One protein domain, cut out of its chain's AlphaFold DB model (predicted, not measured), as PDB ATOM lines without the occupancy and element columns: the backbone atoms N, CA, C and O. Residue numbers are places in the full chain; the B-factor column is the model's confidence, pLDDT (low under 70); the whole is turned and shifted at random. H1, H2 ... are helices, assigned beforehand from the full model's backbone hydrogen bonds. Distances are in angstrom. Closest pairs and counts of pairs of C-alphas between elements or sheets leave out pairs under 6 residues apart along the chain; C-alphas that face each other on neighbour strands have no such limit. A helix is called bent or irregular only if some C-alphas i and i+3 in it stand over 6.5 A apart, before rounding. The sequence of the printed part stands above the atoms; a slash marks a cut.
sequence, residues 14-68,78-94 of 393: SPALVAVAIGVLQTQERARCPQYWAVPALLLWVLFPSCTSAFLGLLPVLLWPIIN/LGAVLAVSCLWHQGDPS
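What this domain is: This is residues 14 to 68 and 78 to 94 of the 393 residues of an uncharacterized protein of Gluconobacter wancherniae NBRC 103581 (UniProt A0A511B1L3). This is a small, elongated bundle of four helices, H1, H2, H3 and H5, which run up and down and stand round a rough four-cornered ring in which H1 meets H2 and H5, and H3 meets H2 and H5. The short H4 and the loop of residues 27 to 34 lie at one end of the bundle, and the tail of residues 89 to 94 lies at the other end. The printed part has 72 residues, with five named helices in the order H1, H2, H3, H4, H5 and no named strand, and the class is all helix. The whole is compact, with a radius of gyration of the C-alphas of 11.2 A, and the C-alphas span 34 by 22 by 21 A along their three main axes.

How they stand to each other: Start with H1, residues 17 to 26, and H2, residues 35 to 47: they form a helical hairpin, touch at a shallow tilt of 8 degrees and run opposite ways. Look for their closest C-alphas at Ala 19 and Val 46, 6.6 A apart; H2 touches H1 with residues 42 to 46 alone. Go on to H3, residues 52 to 62, which touches H2 in a second helical hairpin, opposite ways at a steep tilt of 43 degrees; their closest C-alphas, those of Trp 45 and Ala 54, are 4.9 A apart. H1 and H3 are close but not clearly touching, with the C-alphas of Val 24 and Leu 62 the closest at 7.0 A. H4, residues 64 to 67, touches no helix; it meets H3 only through their link, and it is apart from H1 and H2. Last comes H5, residues 78 to 88, which touches H3 at a shallow tilt of 9 degrees, opposite ways, with the C-alphas of Leu 62 and Gly 79 the closest at 4.9 A. H5 also touches H1, opposite ways at a shallow tilt of 27 degrees, the closest C-alphas being those of Leu 17 and Cys 86, 7.5 A apart. H2 and H5 are apart, and H4 and H5 are only just apart, their closest C-alphas 8.5 A from each other. In the backbone, every O i to N i+4 pair is within hydrogen-bond range in H5, against 5 of 6 in H1, 8 of 9 in H2 and 5 of 7 in H3, while H4 is too short for such a pair.

Where its parts are: Find C-alpha 17 at (4.695, -24.326, 30.015); from there H1 runs 15.2 A to C-alpha 26. H2, the longest helix by residues, begins at C-alpha 35 at (4.067, -14.981, 48.175) and covers 17.7 A to C-alpha 47. H3 covers 14.8 A from C-alpha 52 to C-alpha 62 and is only just irregular: C-alphas 57 and 60 are 6.7 A apart. H4 covers 5.0 A from C-alpha 64 to C-alpha 67. H5 runs 15.0 A from C-alpha 78 to C-alpha 88 at (-0.460, -33.780, 31.271).

The domain as a whole: The two C-alphas farthest apart are those of Arg 30 and Asp 92, at 35.1 A. Between C-alphas 68 and 78 you cross a cut of 15.7 A, where residues 69 to 77 are not printed; the link from H4 to H5 is the link across the cut. Of the links that are printed whole, H2 to H3 and H3 to H4 are tight and H1 to H2 is short. The mean pLDDT of the printed part is 73.4; look for values under 70 at residues 14 to 32, at residue 68 and at residues 91 to 92, and note that H1 has a mean of 54.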
ATOM      1  N   SER A  14       5.727 -26.526  25.492       63.94
ATOM      2  CA  SER A  14       6.525 -26.553  26.737       63.94
ATOM      3  C   SER A  14       7.913 -25.952  26.466       63.94
ATOM      4  O   SER A  14       8.648 -26.483  25.637       63.94
ATOM      5  N   PRO A  15       8.259 -24.796  27.063       48.19
ATOM      6  CA  PRO A  15       9.330 -24.807  28.074       48.19
ATOM      7  C   PRO A  15       8.880 -24.066  29.340       48.19
ATOM      8  O   PRO A  15       8.490 -22.901  29.272       48.19
ATOM      9  N   ALA A  16       8.874 -24.741  30.499       52.19
ATOM     10  CA  ALA A  16       8.212 -24.256  31.719       52.19
ATOM     11  C   ALA A  16       6.702 -23.966  31.520       52.19
ATOM     12  O   ALA A  16       6.130 -23.165  32.237       52.19
ATOM     13  N   LEU A  17       6.068 -24.549  30.501       63.59
ATOM     14  CA  LEU A  17       4.695 -24.326  30.015       63.59
ATOM     15  C   LEU A  17       3.934 -23.053  30.481       63.59
ATOM     16  O   LEU A  17       2.970 -23.109  31.243       63.59
ATOM     17  N   VAL A  18       4.254 -21.847  30.008       52.53
ATOM     18  CA  VAL A  18       5.589 -21.235  29.881       52.53
ATOM     19  C   VAL A  18       5.702 -20.259  31.069       52.53
ATOM     20  O   VAL A  18       4.822 -19.414  31.259       52.53
ATOM     21  N   ALA A  19       6.703 -20.504  31.929       50.28
ATOM     22  CA  ALA A  19       6.817 -20.159  33.361       50.28
ATOM     23  C   ALA A  19       5.501 -20.247  34.172       50.28
ATOM     24  O   ALA A  19       5.088 -19.289  34.821       50.28
ATOM     25  N   VAL A  20       4.839 -21.412  34.114       58.72
ATOM     26  CA  VAL A  20       3.525 -21.756  34.711       58.72
ATOM     27  C   VAL A  20       2.502 -20.664  34.453       58.72
ATOM     28  O   VAL A  20       2.080 -19.932  35.354       58.72
ATOM     29  N   ALA A  21       2.216 -20.517  33.157       54.69
ATOM     30  CA  ALA A  21       1.475 -19.412  32.559       54.69
ATOM     31  C   ALA A  21       1.705 -18.095  33.329       54.69
ATOM     32  O   ALA A  21       0.799 -17.549  33.963       54.69
ATOM     33  N   ILE A  22       2.994 -17.723  33.336       51.50
ATOM     34  CA  ILE A  22       3.712 -16.660  34.061       51.50
ATOM     35  C   ILE A  22       3.089 -16.314  35.416       51.50
ATOM     36  O   ILE A  22       2.439 -15.285  35.610       51.50
ATOM     37  N   GLY A  23       3.305 -17.234  36.363       48.72
ATOM     38  CA  GLY A  23       2.891 -17.131  37.763       48.72
ATOM     39  C   GLY A  23       1.376 -17.124  37.944       48.72
ATOM     40  O   GLY A  23       0.877 -16.349  38.758       48.72
ATOM     41  N   VAL A  24       0.654 -17.891  37.112       54.91
ATOM     42  CA  VAL A  24      -0.824 -17.871  36.958       54.91
ATOM     43  C   VAL A  24      -1.375 -16.445  37.003       54.91
ATOM     44  O   VAL A  24      -2.376 -16.088  37.632       54.91
ATOM     45  N   LEU A  25      -0.610 -15.660  36.248       53.00
ATOM     46  CA  LEU A  25      -0.623 -14.232  36.020       53.00
ATOM     47  C   LEU A  25      -0.697 -13.432  37.315       53.00
ATOM     48  O   LEU A  25      -1.712 -12.837  37.674       53.00
ATOM     49  N   GLN A  26       0.459 -13.524  37.986       52.44
ATOM     50  CA  GLN A  26       0.957 -12.814  39.160       52.44
ATOM     51  C   GLN A  26      -0.127 -12.342  40.098       52.44
ATOM     52  O   GLN A  26      -0.315 -11.143  40.289       52.44
ATOM     53  N   THR A  27      -0.741 -13.307  40.781       51.47
ATOM     54  CA  THR A  27      -1.757 -13.036  41.790       51.47
ATOM     55  C   THR A  27      -3.010 -12.439  41.152       51.47
ATOM     56  O   THR A  27      -3.017 -11.324  40.661       51.47
ATOM     57  N   GLN A  28      -4.140 -13.128  41.166       52.00
ATOM     58  CA  GLN A  28      -5.351 -12.496  40.640       52.00
ATOM     59  C   GLN A  28      -5.827 -11.413  41.649       52.00
ATOM     60  O   GLN A  28      -6.201 -11.705  42.789       52.00
ATOM     61  N   GLU A  29      -5.695 -10.139  41.252       47.94
ATOM     62  CA  GLU A  29      -5.230  -8.952  42.013       47.94
ATOM     63  C   GLU A  29      -6.108  -8.361  43.146       47.94
ATOM     64  O   GLU A  29      -6.037  -7.171  43.448       47.94
ATOM     65  N   ARG A  30      -6.890  -9.166  43.871       46.78
ATOM     66  CA  ARG A  30      -7.417  -8.787  45.211       46.78
ATOM     67  C   ARG A  30      -7.409  -9.930  46.235       46.78
ATOM     68  O   ARG A  30      -7.820  -9.721  47.376       46.78
ATOM     69  N   ALA A  31      -6.977 -11.133  45.848       55.03
ATOM     70  CA  ALA A  31      -6.925 -12.319  46.708       55.03
ATOM     71  C   ALA A  31      -5.670 -13.142  46.393       55.03
ATOM     72  O   ALA A  31      -5.733 -14.225  45.814       55.03
ATOM     73  N   ARG A  32      -4.510 -12.577  46.732       63.66
ATOM     74  CA  ARG A  32      -3.203 -13.163  46.419       63.66
ATOM     75  C   ARG A  32      -2.975 -14.432  47.246       63.66
ATOM     76  O   ARG A  32      -3.283 -14.449  48.438       63.66
ATOM     77  N   CYS A  33      -2.451 -15.486  46.622       71.00
ATOM     78  CA  CYS A  33      -1.826 -16.581  47.367       71.00
ATOM     79  C   CYS A  33      -0.588 -16.012  48.076       71.00
ATOM     80  O   CYS A  33       0.085 -15.167  47.472       71.00
ATOM     81  N   PRO A  34      -0.299 -16.382  49.339       78.38
ATOM     82  CA  PRO A  34       0.843 -15.832  50.045       78.38
ATOM     83  C   PRO A  34       2.126 -16.040  49.244       78.38
ATOM     84  O   PRO A  34       2.426 -17.153  48.814       78.38
ATOM     85  N   GLN A  35       2.878 -14.960  49.031       79.44
ATOM     86  CA  GLN A  35       4.067 -14.981  48.175       79.44
ATOM     87  C   GLN A  35       5.126 -15.958  48.695       79.44
ATOM     88  O   GLN A  35       5.777 -16.620  47.893       79.44
ATOM     89  N   TYR A  36       5.219 -16.122  50.020       80.38
ATOM     90  CA  TYR A  36       6.104 -17.101  50.655       80.38
ATOM     91  C   TYR A  36       5.770 -18.558  50.293       80.38
ATOM     92  O   TYR A  36       6.615 -19.420  50.484       80.38
ATOM     93  N   TRP A  37       4.563 -18.851  49.788       84.12
ATOM     94  CA  TRP A  37       4.178 -20.179  49.295       84.12
ATOM     95  C   TRP A  37       4.182 -20.240  47.769       84.12
ATOM     96  O   TRP A  37       4.747 -21.155  47.173       84.12
ATOM     97  N   ALA A  38       3.574 -19.240  47.127       81.81
ATOM     98  CA  ALA A  38       3.417 -19.217  45.681       81.81
ATOM     99  C   ALA A  38       4.766 -19.186  44.949       81.81
ATOM    100  O   ALA A  38       4.940 -19.924  43.982       81.81
ATOM    101  N   VAL A  39       5.722 -18.371  45.414       81.56
ATOM    102  CA  VAL A  39       7.031 -18.231  44.759       81.56
ATOM    103  C   VAL A  39       7.842 -19.528  44.858       81.56
ATOM    104  O   VAL A  39       8.260 -20.014  43.805       81.56
ATOM    105  N   PRO A  40       8.009 -20.161  46.040       85.38
ATOM    106  CA  PRO A  40       8.690 -21.452  46.113       85.38
ATOM    107  C   PRO A  40       7.986 -22.557  45.325       85.38
ATOM    108  O   PRO A  40       8.658 -23.307  44.629       85.38
ATOM    109  N   ALA A  41       6.652 -22.651  45.376       86.25
ATOM    110  CA  ALA A  41       5.911 -23.692  44.660       86.25
ATOM    111  C   ALA A  41       6.065 -23.584  43.133       86.25
ATOM    112  O   ALA A  41       6.311 -24.583  42.458       86.25
ATOM    113  N   LEU A  42       5.970 -22.366  42.590       84.19
ATOM    114  CA  LEU A  42       6.191 -22.106  41.165       84.19
ATOM    115  C   LEU A  42       7.639 -22.400  40.762       84.19
ATOM    116  O   LEU A  42       7.865 -23.048  39.745       84.19
ATOM    117  N   LEU A  43       8.613 -21.961  41.568       82.69
ATOM    118  CA  LEU A  43      10.034 -22.198  41.312       82.69
ATOM    119  C   LEU A  43      10.358 -23.699  41.321       82.69
ATOM    120  O   LEU A  43      10.995 -24.193  40.396       82.69
ATOM    121  N   LEU A  44       9.867 -24.431  42.325       85.69
ATOM    122  CA  LEU A  44      10.048 -25.878  42.434       85.69
ATOM    123  C   LEU A  44       9.445 -26.617  41.240       85.69
ATOM    124  O   LEU A  44      10.072 -27.535  40.724       85.69
ATOM    125  N   TRP A  45       8.267 -26.209  40.764       83.81
ATOM    126  CA  TRP A  45       7.669 -26.823  39.579       83.81
ATOM    127  C   TRP A  45       8.443 -26.524  38.294       83.81
ATOM    128  O   TRP A  45       8.629 -27.414  37.473       83.81
ATOM    129  N   VAL A  46       8.921 -25.290  38.111       82.12
ATOM    130  CA  VAL A  46       9.715 -24.923  36.927       82.12
ATOM    131  C   VAL A  46      11.046 -25.674  36.893       82.12
ATOM    132  O   VAL A  46      11.462 -26.118  35.826       82.12
ATOM    133  N   LEU A  47      11.704 -25.824  38.046       82.44
ATOM    134  CA  LEU A  47      12.971 -26.546  38.161       82.44
ATOM    135  C   LEU A  47      12.788 -28.065  38.042       82.44
ATOM    136  O   LEU A  47      13.654 -28.743  37.495       82.44
ATOM    137  N   PHE A  48      11.662 -28.596  38.529       84.88
ATOM    138  CA  PHE A  48      11.385 -30.031  38.578       84.88
ATOM    139  C   PHE A  48       9.989 -30.375  38.024       84.88
ATOM    140  O   PHE A  48       9.155 -30.912  38.759       84.88
ATOM    141  N   PRO A  49       9.720 -30.131  36.726       79.12
ATOM    142  CA  PRO A  49       8.391 -30.323  36.133       79.12
ATOM    143  C   PRO A  49       7.957 -31.792  36.066       79.12
ATOM    144  O   PRO A  49       6.777 -32.083  35.924       79.12
ATOM    145  N   SER A  50       8.886 -32.738  36.200       81.69
ATOM    146  CA  SER A  50       8.558 -34.166  36.267       81.69
ATOM    147  C   SER A  50       8.184 -34.631  37.680       81.69
ATOM    148  O   SER A  50       7.668 -35.734  37.851       81.69
ATOM    149  N   CYS A  51       8.436 -33.819  38.713       83.00
ATOM    150  CA  CYS A  51       8.291 -34.232  40.105       83.00
ATOM    151  C   CYS A  51       6.854 -34.056  40.611       83.00
ATOM    152  O   CYS A  51       6.360 -32.936  40.750       83.00
ATOM    153  N   THR A  52       6.205 -35.162  40.993       85.31
ATOM    154  CA  THR A  52       4.816 -35.135  41.497       85.31
ATOM    155  C   THR A  52       4.686 -34.253  42.733       85.31
ATOM    156  O   THR A  52       3.735 -33.488  42.852       85.31
ATOM    157  N   SER A  53       5.668 -34.281  43.632       84.56
ATOM    158  CA  SER A  53       5.665 -33.434  44.828       84.56
ATOM    159  C   SER A  53       5.689 -31.942  44.488       84.56
ATOM    160  O   SER A  53       5.029 -31.150  45.160       84.56
ATOM    161  N   ALA A  54       6.392 -31.553  43.419       84.06
ATOM    162  CA  ALA A  54       6.405 -30.172  42.950       84.06
ATOM    163  C   ALA A  54       5.036 -29.758  42.373       84.06
ATOM    164  O   ALA A  54       4.564 -28.659  42.667       84.06
ATOM    165  N   PHE A  55       4.342 -30.654  41.652       85.94
ATOM    166  CA  PHE A  55       2.966 -30.415  41.186       85.94
ATOM    167  C   PHE A  55       1.995 -30.232  42.356       85.94
ATOM    168  O   PHE A  55       1.172 -29.316  42.376       85.94
ATOM    169  N   LEU A  56       2.100 -31.100  43.362       86.25
ATOM    170  CA  LEU A  56       1.236 -31.058  44.537       86.25
ATOM    171  C   LEU A  56       1.422 -29.768  45.338       86.25
ATOM    172  O   LEU A  56       0.437 -29.186  45.788       86.25
ATOM    173  N   GLY A  57       2.660 -29.280  45.464       84.44
ATOM    174  CA  GLY A  57       2.942 -27.970  46.058       84.44
ATOM    175  C   GLY A  57       2.352 -26.803  45.257       84.44
ATOM    176  O   GLY A  57       1.976 -25.777  45.833       84.44
ATOM    177  N   LEU A  58       2.213 -26.974  43.939       86.12
ATOM    178  CA  LEU A  58       1.644 -25.992  43.022       86.12
ATOM    179  C   LEU A  58       0.102 -25.965  43.039       86.12
ATOM    180  O   LEU A  58      -0.483 -24.895  42.869       86.12
ATOM    181  N   LEU A  59      -0.579 -27.090  43.297       84.75
ATOM    182  CA  LEU A  59      -2.052 -27.184  43.311       84.75
ATOM    183  C   LEU A  59      -2.755 -26.099  44.157       84.75
ATOM    184  O   LEU A  59      -3.687 -25.473  43.642       84.75
ATOM    185  N   PRO A  60      -2.332 -25.803  45.405       81.75
ATOM    186  CA  PRO A  60      -2.910 -24.716  46.194       81.75
ATOM    187  C   PRO A  60      -2.844 -23.353  45.505       81.75
ATOM    188  O   PRO A  60      -3.754 -22.545  45.667       81.75
ATOM    189  N   VAL A  61      -1.792 -23.098  44.723       80.62
ATOM    190  CA  VAL A  61      -1.610 -21.849  43.973       80.62
ATOM    191  C   VAL A  61      -2.591 -21.791  42.801       80.62
ATOM    192  O   VAL A  61      -3.268 -20.779  42.623       80.62
ATOM    193  N   LEU A  62      -2.731 -22.888  42.050       81.94
ATOM    194  CA  LEU A  62      -3.639 -22.987  40.895       81.94
ATOM    195  C   LEU A  62      -5.114 -22.866  41.298       81.94
ATOM    196  O   LEU A  62      -5.928 -22.313  40.557       81.94
ATOM    197  N   LEU A  63      -5.453 -23.375  42.483       78.56
ATOM    198  CA  LEU A  63      -6.825 -23.453  42.983       78.56
ATOM    199  C   LEU A  63      -7.164 -22.359  44.005       78.56
ATOM    200  O   LEU A  63      -8.293 -22.295  44.494       78.56
ATOM    201  N   TRP A  64      -6.223 -21.464  44.310       78.25
ATOM    202  CA  TRP A  64      -6.368 -20.431  45.335       78.25
ATOM    203  C   TRP A  64      -7.652 -19.580  45.237       78.25
ATOM    204  O   TRP A  64      -8.298 -19.361  46.267       78.25
ATOM    205  N   PRO A  65      -8.094 -19.123  44.043       71.00
ATOM    206  CA  PRO A  65      -9.330 -18.341  43.917       71.00
ATOM    207  C   PRO A  65     -10.581 -19.097  44.389       71.00
ATOM    208  O   PRO A  65     -11.525 -18.496  44.904       71.00
ATOM    209  N   ILE A  66     -10.565 -20.424  44.246       70.38
ATOM    210  CA  ILE A  66     -11.655 -21.322  44.630       70.38
ATOM    211  C   ILE A  66     -11.636 -21.528  46.146       70.38
ATOM    212  O   ILE A  66     -12.679 -21.423  46.791       70.38
ATOM    213  N   ILE A  67     -10.445 -21.733  46.719       70.00
ATOM    214  CA  ILE A  67     -10.230 -21.908  48.166       70.00
ATOM    215  C   ILE A  67     -10.695 -20.670  48.950       70.00
ATOM    216  O   ILE A  67     -11.330 -20.798  49.994       70.00
ATOM    217  N   ASN A  68     -10.444 -19.467  48.427       67.12
ATOM    218  CA  ASN A  68     -10.824 -18.209  49.079       67.12
ATOM    219  C   ASN A  68     -12.244 -17.710  48.759       67.12
ATOM    220  O   ASN A  68     -12.608 -16.606  49.167       67.12
ATOM    221  N   LEU A  78      -9.561 -21.304  34.310       74.94
ATOM    222  CA  LEU A  78      -8.153 -21.222  33.922       74.94
ATOM    223  C   LEU A  78      -7.258 -22.019  34.880       74.94
ATOM    224  O   LEU A  78      -6.369 -22.723  34.417       74.94
ATOM    225  N   GLY A  79      -7.540 -21.994  36.189       78.19
ATOM    226  CA  GLY A  79      -6.802 -22.793  37.175       78.19
ATOM    227  C   GLY A  79      -6.929 -24.300  36.928       78.19
ATOM    228  O   GLY A  79      -5.932 -25.015  36.979       78.19
ATOM    229  N   ALA A  80      -8.128 -24.773  36.571       80.50
ATOM    230  CA  ALA A  80      -8.358 -26.177  36.225       80.50
ATOM    231  C   ALA A  80      -7.674 -26.575  34.907       80.50
ATOM    232  O   ALA A  80      -7.030 -27.618  34.847       80.50
ATOM    233  N   VAL A  81      -7.766 -25.736  33.868       83.12
ATOM    234  CA  VAL A  81      -7.092 -25.977  32.580       83.12
ATOM    235  C   VAL A  81      -5.575 -26.038  32.764       83.12
ATOM    236  O   VAL A  81      -4.933 -26.939  32.227       83.12
ATOM    237  N   LEU A  82      -4.999 -25.127  33.557       81.44
ATOM    238  CA  LEU A  82      -3.571 -25.140  33.863       81.44
ATOM    239  C   LEU A  82      -3.172 -26.350  34.704       81.44
ATOM    240  O   LEU A  82      -2.172 -26.976  34.386       81.44
ATOM    241  N   ALA A  83      -3.957 -26.726  35.718       84.75
ATOM    242  CA  ALA A  83      -3.676 -27.915  36.521       84.75
ATOM    243  C   ALA A  83      -3.651 -29.185  35.662       84.75
ATOM    244  O   ALA A  83      -2.720 -29.979  35.772       84.75
ATOM    245  N   VAL A  84      -4.629 -29.338  34.764       86.69
ATOM    246  CA  VAL A  84      -4.669 -30.450  33.808       86.69
ATOM    247  C   VAL A  84      -3.476 -30.391  32.856       86.69
ATOM    248  O   VAL A  84      -2.829 -31.405  32.641       86.69
ATOM    249  N   SER A  85      -3.137 -29.219  32.321       82.62
ATOM    250  CA  SER A  85      -2.008 -29.081  31.390       82.62
ATOM    251  C   SER A  85      -0.667 -29.388  32.068       82.62
ATOM    252  O   SER A  85       0.147 -30.114  31.512       82.62
ATOM    253  N   CYS A  86      -0.441 -28.901  33.293       84.12
ATOM    254  CA  CYS A  86       0.759 -29.212  34.072       84.12
ATOM    255  C   CYS A  86       0.878 -30.714  34.338       84.12
ATOM    256  O   CYS A  86       1.942 -31.282  34.124       84.12
ATOM    257  N   LEU A  87      -0.217 -31.354  34.751       84.88
ATOM    258  CA  LEU A  87      -0.234 -32.790  35.009       84.88
ATOM    259  C   LEU A  87      -0.073 -33.615  33.717       84.88
ATOM    260  O   LEU A  87       0.555 -34.664  33.746       84.88
ATOM    261  N   TRP A  88      -0.590 -33.131  32.582       82.38
ATOM    262  CA  TRP A  88      -0.460 -33.780  31.271       82.38
ATOM    263  C   TRP A  88       0.986 -33.820  30.769       82.38
ATOM    264  O   TRP A  88       1.404 -34.792  30.150       82.38
ATOM    265  N   HIS A  89       1.747 -32.754  31.030       77.94
ATOM    266  CA  HIS A  89       3.161 -32.646  30.654       77.94
ATOM    267  C   HIS A  89       4.113 -33.190  31.718       77.94
ATOM    268  O   HIS A  89       5.332 -33.163  31.536       77.94
ATOM    269  N   GLN A  90       3.575 -33.683  32.830       77.00
ATOM    270  CA  GLN A  90       4.373 -34.373  33.819       77.00
ATOM    271  C   GLN A  90       4.773 -35.741  33.255       77.00
ATOM    272  O   GLN A  90       3.917 -36.513  32.837       77.00
ATOM    273  N   GLY A  91       6.078 -36.034  33.233       65.88
ATOM    274  CA  GLY A  91       6.597 -37.249  32.595       65.88
ATOM    275  C   GLY A  91       6.068 -38.547  33.211       65.88
ATOM    276  O   GLY A  91       5.652 -39.431  32.471       65.88
ATOM    277  N   ASP A  92       6.063 -38.647  34.546       68.44
ATOM    278  CA  ASP A  92       5.564 -39.837  35.255       68.44
ATOM    279  C   ASP A  92       4.899 -39.484  36.605       68.44
ATOM    280  O   ASP A  92       5.494 -39.602  37.686       68.44
ATOM    281  N   PRO A  93       3.686 -38.907  36.576       72.12
ATOM    282  CA  PRO A  93       2.942 -38.594  37.785       72.12
ATOM    283  C   PRO A  93       2.497 -39.847  38.532       72.12
ATOM    284  O   PRO A  93       1.810 -40.707  37.985       72.12
ATOM    285  N   SER A  94       2.734 -39.869  39.849       80.38
ATOM    286  CA  SER A  94       2.060 -40.828  40.728       80.38
ATOM    287  C   SER A  94       0.573 -40.481  40.798       80.38
ATOM    288  O   SER A  94       0.129 -39.673  41.621       80.38
TER     289      SER A  94